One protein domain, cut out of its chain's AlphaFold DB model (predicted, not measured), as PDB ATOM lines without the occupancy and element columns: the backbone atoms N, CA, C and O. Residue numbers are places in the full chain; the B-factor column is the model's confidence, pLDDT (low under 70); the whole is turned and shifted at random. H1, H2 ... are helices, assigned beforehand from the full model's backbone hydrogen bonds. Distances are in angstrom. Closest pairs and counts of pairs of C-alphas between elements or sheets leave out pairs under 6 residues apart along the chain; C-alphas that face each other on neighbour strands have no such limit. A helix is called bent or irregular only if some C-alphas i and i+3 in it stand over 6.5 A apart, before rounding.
ATOM      1  N   GLU A  82     -11.046  34.548 -61.721       43.50
ATOM      2  CA  GLU A  82     -10.180  35.599 -62.265       43.50
ATOM      3  C   GLU A  82     -10.746  37.007 -62.014       43.50
ATOM      4  O   GLU A  82     -10.029  37.883 -61.525       43.50
ATOM      5  N   ASN A  83     -12.054  37.214 -62.218       46.72
ATOM      6  CA  ASN A  83     -12.711  38.498 -61.928       46.72
ATOM      7  C   ASN A  83     -12.676  38.818 -60.421       46.72
ATOM      8  O   ASN A  83     -12.455  39.964 -60.023       46.72
ATOM      9  N   ASN A  84     -12.815  37.802 -59.562       49.69
ATOM     10  CA  ASN A  84     -12.717  37.971 -58.111       49.69
ATOM     11  C   ASN A  84     -11.286  38.354 -57.677       49.69
ATOM     12  O   ASN A  84     -11.104  39.246 -56.848       49.69
ATOM     13  N   GLN A  85     -10.255  37.755 -58.285       49.84
ATOM     14  CA  GLN A  85      -8.855  38.100 -58.012       49.84
ATOM     15  C   GLN A  85      -8.506  39.542 -58.415       49.84
ATOM     16  O   GLN A  85      -7.803  40.236 -57.673       49.84
ATOM     17  N   ILE A  86      -9.030  40.018 -59.547       49.75
ATOM     18  CA  ILE A  86      -8.858  41.405 -60.004       49.75
ATOM     19  C   ILE A  86      -9.537  42.373 -59.027       49.75
ATOM     20  O   ILE A  86      -8.907  43.329 -58.568       49.75
ATOM     21  N   LEU A  87     -10.780  42.092 -58.624       51.47
ATOM     22  CA  LEU A  87     -11.501  42.899 -57.635       51.47
ATOM     23  C   LEU A  87     -10.765  42.956 -56.294       51.47
ATOM     24  O   LEU A  87     -10.647  44.027 -55.707       51.47
ATOM     25  N   GLN A  88     -10.206  41.841 -55.825       54.94
ATOM     26  CA  GLN A  88      -9.397  41.801 -54.605       54.94
ATOM     27  C   GLN A  88      -8.124  42.652 -54.706       54.94
ATOM     28  O   GLN A  88      -7.759  43.340 -53.748       54.94
ATOM     29  N   HIS A  89      -7.458  42.649 -55.865       55.66
ATOM     30  CA  HIS A  89      -6.296  43.501 -56.109       55.66
ATOM     31  C   HIS A  89      -6.667  44.993 -56.101       55.66
ATOM     32  O   HIS A  89      -5.977  45.794 -55.468       55.66
ATOM     33  N   LEU A  90      -7.770  45.353 -56.763       50.00
ATOM     34  CA  LEU A  90      -8.239  46.734 -56.895       50.00
ATOM     35  C   LEU A  90      -8.802  47.294 -55.582       50.00
ATOM     36  O   LEU A  90      -8.534  48.440 -55.232       50.00
ATOM     37  N   LEU A  91      -9.556  46.485 -54.836       52.81
ATOM     38  CA  LEU A  91     -10.264  46.912 -53.626       52.81
ATOM     39  C   LEU A  91      -9.389  46.888 -52.369       52.81
ATOM     40  O   LEU A  91      -9.760  47.505 -51.366       52.81
ATOM     41  N   ARG A  92      -8.229  46.220 -52.403       66.69
ATOM     42  CA  ARG A  92      -7.277  46.146 -51.281       66.69
ATOM     43  C   ARG A  92      -7.993  45.802 -49.963       66.69
ATOM     44  O   ARG A  92      -8.716  44.813 -49.884       66.69
ATOM     45  N   PHE A  93      -7.839  46.636 -48.933       69.75
ATOM     46  CA  PHE A  93      -8.444  46.440 -47.617       69.75
ATOM     47  C   PHE A  93      -9.971  46.569 -47.602       69.75
ATOM     48  O   PHE A  93     -10.603  46.110 -46.654       69.75
ATOM     49  N   SER A  94     -10.590  47.164 -48.626       61.84
ATOM     50  CA  SER A  94     -12.050  47.295 -48.683       61.84
ATOM     51  C   SER A  94     -12.753  46.008 -49.120       61.84
ATOM     52  O   SER A  94     -13.922  45.830 -48.791       61.84
ATOM     53  N   PHE A  95     -12.041  45.083 -49.777       65.38
ATOM     54  CA  PHE A  95     -12.626  43.846 -50.295       65.38
ATOM     55  C   PHE A  95     -13.276  42.997 -49.197       65.38
ATOM     56  O   PHE A  95     -14.477  42.747 -49.248       65.38
ATOM     57  N   GLY A  96     -12.499  42.597 -48.184       68.75
ATOM     58  CA  GLY A  96     -12.966  41.729 -47.097       68.75
ATOM     59  C   GLY A  96     -14.253  42.243 -46.435       68.75
ATOM     60  O   GLY A  96     -15.270  41.549 -46.465       68.75
ATOM     61  N   PRO A  97     -14.281  43.494 -45.936       67.06
ATOM     62  CA  PRO A  97     -15.483  44.090 -45.359       67.06
ATOM     63  C   PRO A  97     -16.677  44.144 -46.321       67.06
ATOM     64  O   PRO A  97     -17.817  43.969 -45.897       67.06
ATOM     65  N   ILE A  98     -16.456  44.379 -47.618       60.62
ATOM     66  CA  ILE A  98     -17.539  44.405 -48.614       60.62
ATOM     67  C   ILE A  98     -18.169  43.018 -48.774       60.62
ATOM     68  O   ILE A  98     -19.394  42.922 -48.838       60.62
ATOM     69  N   VAL A  99     -17.358  41.958 -48.774       60.22
ATOM     70  CA  VAL A  99     -17.822  40.568 -48.932       60.22
ATOM     71  C   VAL A  99     -18.192  39.891 -47.603       60.22
ATOM     72  O   VAL A  99     -18.484  38.695 -47.556       60.22
ATOM     73  N   GLY A 100     -18.184  40.646 -46.501       60.62
ATOM     74  CA  GLY A 100     -18.514  40.144 -45.167       60.62
ATOM     75  C   GLY A 100     -17.455  39.216 -44.561       60.62
ATOM     76  O   GLY A 100     -17.814  38.382 -43.738       60.62
ATOM     77  N   LEU A 101     -16.195  39.331 -44.991       69.19
ATOM     78  CA  LEU A 101     -15.001  38.702 -44.409       69.19
ATOM     79  C   LEU A 101     -14.142  39.810 -43.782       69.19
ATOM     80  O   LEU A 101     -13.178  40.295 -44.381       69.19
ATOM     81  N   CYS A 102     -14.595  40.317 -42.638       77.19
ATOM     82  CA  CYS A 102     -14.082  41.522 -41.992       77.19
ATOM     83  C   CYS A 102     -13.146  41.262 -40.802       77.19
ATOM     84  O   CYS A 102     -12.603  42.223 -40.258       77.19
ATOM     85  N   THR A 103     -12.958  40.014 -40.377       84.44
ATOM     86  CA  THR A 103     -12.005  39.658 -39.325       84.44
ATOM     87  C   THR A 103     -10.597  39.623 -39.902       84.44
ATOM     88  O   THR A 103     -10.288  38.903 -40.850       84.44
ATOM     89  N   GLY A 104      -9.709  40.426 -39.324       85.06
ATOM     90  CA  GLY A 104      -8.341  40.552 -39.801       85.06
ATOM     91  C   GLY A 104      -7.633  41.771 -39.231       85.06
ATOM     92  O   GLY A 104      -8.160  42.493 -38.387       85.06
ATOM     93  N   HIS A 105      -6.404  41.995 -39.692       86.75
ATOM     94  CA  HIS A 105      -5.637  43.190 -39.353       86.75
ATOM     95  C   HIS A 105      -5.723  44.213 -40.487       86.75
ATOM     96  O   HIS A 105      -5.394  43.903 -41.632       86.75
ATOM     97  N   TYR A 106      -6.112  45.441 -40.147       85.75
ATOM     98  CA  TYR A 106      -6.278  46.537 -41.096       85.75
ATOM     99  C   TYR A 106      -5.306  47.668 -40.777       85.75
ATOM    100  O   TYR A 106      -5.347  48.254 -39.697       85.75
ATOM    101  N   ARG A 107      -4.460  48.009 -41.752       83.06
ATOM    102  CA  ARG A 107      -3.617  49.206 -41.718       83.06
ATOM    103  C   ARG A 107      -4.105  50.151 -42.802       83.06
ATOM    104  O   ARG A 107      -3.802  49.945 -43.968       83.06
ATOM    105  N   LEU A 108      -4.875  51.147 -42.388       78.75
ATOM    106  CA  LEU A 108      -5.596  52.037 -43.289       78.75
ATOM    107  C   LEU A 108      -4.953  53.422 -43.288       78.75
ATOM    108  O   LEU A 108      -4.825  54.056 -42.239       78.75
ATOM    109  N   GLU A 109      -4.571  53.902 -44.463       72.62
ATOM    110  CA  GLU A 109      -4.113  55.267 -44.659       72.62
ATOM    111  C   GLU A 109      -5.312  56.158 -44.982       72.62
ATOM    112  O   GLU A 109      -5.867  56.121 -46.074       72.62
ATOM    113  N   MET A 110      -5.731  56.999 -44.034       71.50
ATOM    114  CA  MET A 110      -6.941  57.815 -44.210       71.50
ATOM    115  C   MET A 110      -6.835  58.848 -45.342       71.50
ATOM    116  O   MET A 110      -7.864  59.392 -45.752       71.50
ATOM    117  N   ALA A 111      -5.634  59.114 -45.870       60.97
ATOM    118  CA  ALA A 111      -5.435  59.908 -47.083       60.97
ATOM    119  C   ALA A 111      -5.935  59.178 -48.347       60.97
ATOM    120  O   ALA A 111      -6.442  59.829 -49.266       60.97
ATOM    121  N   GLU A 112      -5.922  57.845 -48.351       57.97
ATOM    122  CA  GLU A 112      -6.347  57.001 -49.466       57.97
ATOM    123  C   GLU A 112      -7.883  56.806 -49.476       57.97
ATOM    124  O   GLU A 112      -8.472  56.349 -48.488       57.97
ATOM    125  N   PRO A 113      -8.588  57.151 -50.573       50.59
ATOM    126  CA  PRO A 113     -10.038  56.977 -50.677       50.59
ATOM    127  C   PRO A 113     -10.549  55.556 -50.415       50.59
ATOM    128  O   PRO A 113     -11.578  55.404 -49.752       50.59
ATOM    129  N   LEU A 114      -9.854  54.530 -50.913       56.72
ATOM    130  CA  LEU A 114     -10.250  53.127 -50.736       56.72
ATOM    131  C   LEU A 114     -10.171  52.681 -49.273       56.72
ATOM    132  O   LEU A 114     -11.070  52.001 -48.776       56.72
ATOM    133  N   ASP A 115      -9.150  53.133 -48.553       65.06
ATOM    134  CA  ASP A 115      -8.967  52.821 -47.138       65.06
ATOM    135  C   ASP A 115     -10.040  53.501 -46.276       65.06
ATOM    136  O   ASP A 115     -10.550  52.905 -45.325       65.06
ATOM    137  N   ARG A 116     -10.497  54.701 -46.666       62.19
ATOM    138  CA  ARG A 116     -11.674  55.334 -46.046       62.19
ATOM    139  C   ARG A 116     -12.960  54.538 -46.282       62.19
ATOM    140  O   ARG A 116     -13.823  54.513 -45.405       62.19
ATOM    141  N   ILE A 117     -13.119  53.905 -47.447       61.22
ATOM    142  CA  ILE A 117     -14.267  53.028 -47.730       61.22
ATOM    143  C   ILE A 117     -14.196  51.776 -46.851       61.22
ATOM    144  O   ILE A 117     -15.197  51.428 -46.224       61.22
ATOM    145  N   ALA A 118     -13.020  51.148 -46.748       65.69
ATOM    146  CA  ALA A 118     -12.792  50.010 -45.861       65.69
ATOM    147  C   ALA A 118     -13.149  50.354 -44.405       65.69
ATOM    148  O   ALA A 118     -13.951  49.655 -43.787       65.69
ATOM    149  N   ALA A 119     -12.642  51.484 -43.893       67.31
ATOM    150  CA  ALA A 119     -12.924  51.967 -42.541       67.31
ATOM    151  C   ALA A 119     -14.428  52.169 -42.299       67.31
ATOM    152  O   ALA A 119     -14.979  51.675 -41.315       67.31
ATOM    153  N   LYS A 120     -15.121  52.842 -43.230       62.97
ATOM    154  CA  LYS A 120     -16.575  53.044 -43.152       62.97
ATOM    155  C   LYS A 120     -17.333  51.723 -43.134       62.97
ATOM    156  O   LYS A 120     -18.292  51.585 -42.378       62.97
ATOM    157  N   LYS A 121     -16.920  50.753 -43.956       68.19
ATOM    158  CA  LYS A 121     -17.606  49.463 -44.044       68.19
ATOM    159  C   LYS A 121     -17.415  48.625 -42.784       68.19
ATOM    160  O   LYS A 121     -18.387  48.069 -42.282       68.19
ATOM    161  N   LEU A 122     -16.198  48.593 -42.245       77.94
ATOM    162  CA  LEU A 122     -15.900  47.959 -40.961       77.94
ATOM    163  C   LEU A 122     -16.741  48.563 -39.830       77.94
ATOM    164  O   LEU A 122     -17.348  47.831 -39.054       77.94
ATOM    165  N   MET A 123     -16.851  49.893 -39.788       74.00
ATOM    166  CA  MET A 123     -17.673  50.597 -38.801       74.00
ATOM    167  C   MET A 123     -19.162  50.268 -38.951       74.00
ATOM    168  O   MET A 123     -19.859  50.039 -37.965       74.00
ATOM    169  N   GLU A 124     -19.668  50.205 -40.185       67.75
ATOM    170  CA  GLU A 124     -21.051  49.809 -40.462       67.75
ATOM    171  C   GLU A 124     -21.343  48.395 -39.943       67.75
ATOM    172  O   GLU A 124     -22.361  48.184 -39.281       67.75
ATOM    173  N   ILE A 125     -20.456  47.439 -40.233       73.56
ATOM    174  CA  ILE A 125     -20.589  46.051 -39.779       73.56
ATOM    175  C   ILE A 125     -20.553  45.997 -38.255       73.56
ATOM    176  O   ILE A 125     -21.473  45.451 -37.655       73.56
ATOM    177  N   SER A 126     -19.567  46.646 -37.632       82.25
ATOM    178  CA  SER A 126     -19.439  46.713 -36.175       82.25
ATOM    179  C   SER A 126     -20.704  47.270 -35.513       82.25
ATOM    180  O   SER A 126     -21.252  46.667 -34.590       82.25
ATOM    181  N   ASN A 127     -21.253  48.368 -36.046       74.38
ATOM    182  CA  ASN A 127     -22.481  48.970 -35.530       74.38
ATOM    183  C   ASN A 127     -23.711  48.072 -35.717       74.38
ATOM    184  O   ASN A 127     -24.561  48.007 -34.827       74.38
ATOM    185  N   LYS A 128     -23.823  47.362 -36.846       74.06
ATOM    186  CA  LYS A 128     -24.898  46.378 -37.053       74.06
ATOM    187  C   LYS A 128     -24.791  45.225 -36.063       74.06
ATOM    188  O   LYS A 128     -25.805  44.872 -35.467       74.06
ATOM    189  N   THR A 129     -23.590  44.695 -35.849       80.62
ATOM    190  CA  THR A 129     -23.332  43.631 -34.873       80.62
ATOM    191  C   THR A 129     -23.675  44.090 -33.459       80.62
ATOM    192  O   THR A 129     -24.382  43.381 -32.752       80.62
ATOM    193  N   MET A 130     -23.283  45.306 -33.064       83.00
ATOM    194  CA  MET A 130     -23.691  45.905 -31.787       83.00
ATOM    195  C   MET A 130     -25.217  45.952 -31.645       83.00
ATOM    196  O   MET A 130     -25.758  45.531 -30.624       83.00
ATOM    197  N   LEU A 131     -25.926  46.501 -32.639       77.00
ATOM    198  CA  LEU A 131     -27.387  46.625 -32.588       77.00
ATOM    199  C   LEU A 131     -28.067  45.254 -32.541       77.00
ATOM    200  O   LEU A 131     -29.067  45.091 -31.844       77.00
ATOM    201  N   TRP A 132     -27.524  44.278 -33.268       78.31
ATOM    202  CA  TRP A 132     -27.995  42.902 -33.242       78.31
ATOM    203  C   TRP A 132     -27.790  42.271 -31.858       78.31
ATOM    204  O   TRP A 132     -28.762  41.762 -31.309       78.31
ATOM    205  N   LYS A 133     -26.602  42.401 -31.246       81.00
ATOM    206  CA  LYS A 133     -26.317  41.907 -29.884       81.00
ATOM    207  C   LYS A 133     -27.280  42.497 -28.854       81.00
ATOM    208  O   LYS A 133     -27.916  41.755 -28.117       81.00
ATOM    209  N   LYS A 134     -27.472  43.823 -28.880       82.19
ATOM    210  CA  LYS A 134     -28.414  44.520 -27.986       82.19
ATOM    211  C   LYS A 134     -29.860  44.061 -28.175       82.19
ATOM    212  O   LYS A 134     -30.589  43.934 -27.203       82.19
ATOM    213  N   ARG A 135     -30.287  43.812 -29.419       81.94
ATOM    214  CA  ARG A 135     -31.643  43.318 -29.715       81.94
ATOM    215  C   ARG A 135     -31.888  41.916 -29.152       81.94
ATOM    216  O   ARG A 135     -33.021  41.619 -28.798       81.94
ATOM    217  N   HIS A 136     -30.855  41.081 -29.103       80.38
ATOM    218  CA  HIS A 136     -30.937  39.698 -28.627       80.38
ATOM    219  C   HIS A 136     -30.490  39.542 -27.166       80.38
ATOM    220  O   HIS A 136     -30.274  38.420 -26.727       80.38
ATOM    221  N   ASP A 137     -30.349  40.650 -26.428       83.25
ATOM    222  CA  ASP A 137     -29.934  40.671 -25.017       83.25
ATOM    223  C   ASP A 137     -28.613  39.915 -24.747       83.25
ATOM    224  O   ASP A 137     -28.405  39.297 -23.703       83.25
ATOM    225  N   LEU A 138     -27.702  39.953 -25.727       84.44
ATOM    226  CA  LEU A 138     -26.358  39.401 -25.591       84.44
ATOM    227  C   LEU A 138     -25.456  40.402 -24.875       84.44
ATOM    228  O   LEU A 138     -25.520  41.611 -25.131       84.44
ATOM    229  N   LEU A 139     -24.580  39.896 -24.007       86.00
ATOM    230  CA  LEU A 139     -23.628  40.746 -23.305       86.00
ATOM    231  C   LEU A 139     -22.508  41.234 -24.222       86.00
ATOM    232  O   LEU A 139     -22.267  40.738 -25.326       86.00
ATOM    233  N   ASP A 140     -21.837  42.273 -23.743       86.56
ATOM    234  CA  ASP A 140     -20.754  42.903 -24.464       86.56
ATOM    235  C   ASP A 140     -19.514  42.005 -24.481       86.56
ATOM    236  O   ASP A 140     -18.950  41.686 -23.438       86.56
ATOM    237  N   THR A 141     -19.074  41.625 -25.679       88.81
ATOM    238  CA  THR A 141     -17.837  40.860 -25.870       88.81
ATOM    239  C   THR A 141     -16.666  41.725 -26.343       88.81
ATOM    240  O   THR A 141     -15.614  41.186 -26.683       88.81
ATOM    241  N   SER A 142     -16.827  43.052 -26.431       89.06
ATOM    242  CA  SER A 142     -15.786  43.944 -26.944       89.06
ATOM    243  C   SER A 142     -14.661  44.187 -25.945       89.06
ATOM    244  O   SER A 142     -14.857  44.163 -24.731       89.06
ATOM    245  N   GLN A 143     -13.477  44.517 -26.462       88.06
ATOM    246  CA  GLN A 143     -12.301  44.835 -25.646       88.06
ATOM    247  C   GLN A 143     -12.541  45.994 -24.668       88.06
ATOM    248  O   GLN A 143     -11.989  46.012 -23.566       88.06
ATOM    249  N   HIS A 144     -13.358  46.965 -25.075       87.19
ATOM    250  CA  HIS A 144     -13.536  48.239 -24.382       87.19
ATOM    251  C   HIS A 144     -14.914  48.403 -23.735       87.19
ATOM    252  O   HIS A 144     -15.243  49.509 -23.307       87.19
ATOM    253  N   ARG A 145     -15.719  47.333 -23.653       87.75
ATOM    254  CA  ARG A 145     -17.089  47.377 -23.116       87.75
ATOM    255  C   ARG A 145     -17.948  48.461 -23.797       87.75
ATOM    256  O   ARG A 145     -18.598  49.291 -23.161       87.75
ATOM    257  N   ASN A 146     -17.868  48.486 -25.122       85.25
ATOM    258  CA  ASN A 146     -18.552  49.423 -26.009       85.25
ATOM    259  C   ASN A 146     -19.320  48.729 -27.156       85.25
ATOM    260  O   ASN A 146     -19.787  49.417 -28.066       85.25
ATOM    261  N   PHE A 147     -19.436  47.396 -27.135       85.94
ATOM    262  CA  PHE A 147     -20.040  46.532 -28.160       85.94
ATOM    263  C   PHE A 147     -19.393  46.573 -29.550       85.94
ATOM    264  O   PHE A 147     -19.889  45.928 -30.478       85.94
ATOM    265  N   GLN A 148     -18.297  47.311 -29.719       87.44
ATOM    266  CA  GLN A 148     -17.616  47.425 -31.002       87.44
ATOM    267  C   GLN A 148     -16.767  46.182 -31.287       87.44
ATOM    268  O   GLN A 148     -16.225  45.551 -30.389       87.44
ATOM    269  N   CYS A 149     -16.636  45.826 -32.561       87.25
ATOM    270  CA  CYS A 149     -15.840  44.676 -32.997       87.25
ATOM    271  C   CYS A 149     -14.353  45.022 -33.174       87.25
ATOM    272  O   CYS A 149     -13.560  44.169 -33.567       87.25
ATOM    273  N   PHE A 150     -13.977  46.276 -32.930       89.44
ATOM    274  CA  PHE A 150     -12.603  46.729 -33.047       89.44
ATOM    275  C   PHE A 150     -11.781  46.305 -31.832       89.44
ATOM    276  O   PHE A 150     -12.301  46.162 -30.721       89.44
ATOM    277  N   ARG A 151     -10.499  46.027 -32.092       89.00
ATOM    278  CA  ARG A 151      -9.530  45.617 -31.083       89.00
ATOM    279  C   ARG A 151      -8.176  46.222 -31.397       89.00
ATOM    280  O   ARG A 151      -7.768  46.279 -32.559       89.00
ATOM    281  N   ASN A 152      -7.450  46.597 -30.351       89.06
ATOM    282  CA  ASN A 152      -6.092  47.128 -30.424       89.06
ATOM    283  C   ASN A 152      -5.984  48.358 -31.354       89.06
ATOM    284  O   ASN A 152      -4.978  48.536 -32.049       89.06
ATOM    285  N   GLU A 153      -7.023  49.201 -31.390       86.31
ATOM    286  CA  GLU A 153      -7.105  50.314 -32.339       86.31
ATOM    287  C   GLU A 153      -6.055  51.390 -32.074       86.31
ATOM    288  O   GLU A 153      -5.727  51.735 -30.936       86.31
ATOM    289  N   CYS A 154      -5.522  51.948 -33.161       80.94
ATOM    290  CA  CYS A 154      -4.507  52.987 -33.103       80.94
ATOM    291  C   CYS A 154      -4.734  54.044 -34.173       80.94
ATOM    292  O   CYS A 154      -5.024  53.717 -35.322       80.94
ATOM    293  N   PHE A 155      -4.479  55.300 -33.823       77.56
ATOM    294  CA  PHE A 155      -4.423  56.410 -34.762       77.56
ATOM    295  C   PHE A 155      -3.059  57.095 -34.652       77.56
ATOM    296  O   PHE A 155      -2.648  57.513 -33.570       77.56
ATOM    297  N   ASN A 156      -2.314  57.153 -35.760       74.50
ATOM    298  CA  ASN A 156      -0.936  57.670 -35.800       74.50
ATOM    299  C   ASN A 156      -0.019  57.050 -34.728       74.50
ATOM    300  O   ASN A 156       0.752  57.735 -34.058       74.50
ATOM    301  N   GLY A 157      -0.147  55.734 -34.529       72.06
ATOM    302  CA  GLY A 157       0.634  54.960 -33.560       72.06
ATOM    303  C   GLY A 157       0.143  55.049 -32.113       72.06
ATOM    304  O   GLY A 157       0.507  54.192 -31.307       72.06
ATOM    305  N   LYS A 158      -0.727  56.009 -31.782       74.00
ATOM    306  CA  LYS A 158      -1.294  56.160 -30.437       74.00
ATOM    307  C   LYS A 158      -2.542  55.287 -30.275       74.00
ATOM    308  O   LYS A 158      -3.355  55.267 -31.201       74.00
ATOM    309  N   PRO A 159      -2.709  54.572 -29.148       82.69
ATOM    310  CA  PRO A 159      -3.946  53.852 -28.859       82.69
ATOM    311  C   PRO A 159      -5.150  54.799 -28.881       82.69
ATOM    312  O   PRO A 159      -5.073  55.902 -28.337       82.69
ATOM    313  N   VAL A 160      -6.242  54.368 -29.504       82.88
ATOM    314  CA  VAL A 160      -7.536  55.067 -29.504       82.88
ATOM    315  C   VAL A 160      -8.646  54.061 -29.223       82.88
ATOM    316  O   VAL A 160      -8.411  52.864 -29.328       82.88
ATOM    317  N   VAL A 161      -9.836  54.544 -28.863       83.81
ATOM    318  CA  VAL A 161     -11.042  53.713 -28.756       83.81
ATOM    319  C   VAL A 161     -12.041  54.219 -29.785       83.81
ATOM    320  O   VAL A 161     -12.504  55.356 -29.692       83.81
ATOM    321  N   LEU A 162     -12.356  53.396 -30.779       76.19
ATOM    322  CA  LEU A 162     -13.352  53.707 -31.797       76.19
ATOM    323  C   LEU A 162     -14.761  53.499 -31.219       76.19
ATOM    324  O   LEU A 162     -15.065  52.454 -30.644       76.19
ATOM    325  N   GLY A 163     -15.626  54.508 -31.353       64.88
ATOM    326  CA  GLY A 163     -16.973  54.526 -30.776       64.88
ATOM    327  C   GLY A 163     -18.042  55.069 -31.727       64.88
ATOM    328  O   GLY A 163     -17.768  55.481 -32.848       64.88
ATOM    329  N   GLN A 164     -19.291  55.081 -31.255       54.28
ATOM    330  CA  GLN A 164     -20.506  55.322 -32.049       54.28
ATOM    331  C   GLN A 164     -20.607  56.727 -32.701       54.28
ATOM    332  O   GLN A 164     -21.512  56.952 -33.504       54.28
TER     333      GLN A 164
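AT A GLANCE: This is residues 82 to 164 of the 465 residues of an uncharacterized protein of Aphanomyces astaci (UniProt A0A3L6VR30). What shape is it? One long helix, H2, has residues 91 to 98 of kinked H1 packed on it, and residues 136 to 164 fold back beside it. What makes it up? The printed part has 83 residues with two named helices, H1 then H2, and no named strand: all helix, with under half of the residues in named elements. How large? It is only just compact, close to loose, radius of gyration of the C-alphas 14.0 A, and flat, 42 by 31 by 17 A.

IN THESE COORDINATES: Where is H1? H1, residues 82 to 98, spans 17.8 A from C-alpha 82 (-10.180, 35.599, -62.265); it is irregular, C-alphas 90 and 93 being 9.3 A apart. Where is H2? H2, residues 113 to 135, spans 33.1 A to C-alpha 135 (-31.643, 43.318, -29.715).

HOW THE PARTS SIT: Do they meet? H1 touches H2 with residues 91 to 98 alone; the closest C-alphas, of Ser 94 and Ala 118, are 4.0 A apart. Their lines, H1's a rough one, stand at a steep tilt of 59 degrees, the same way. And the backbones? Every O i to N i+4 pair is within hydrogen-bond range in H2, 8 of 13 in H1.

THE WHOLE: Any cut? The printed part has no cut; the link H1 to H2 is long, 14 residues. Where is confidence low? 34 residues are under pLDDT 70, among them 82 to 101.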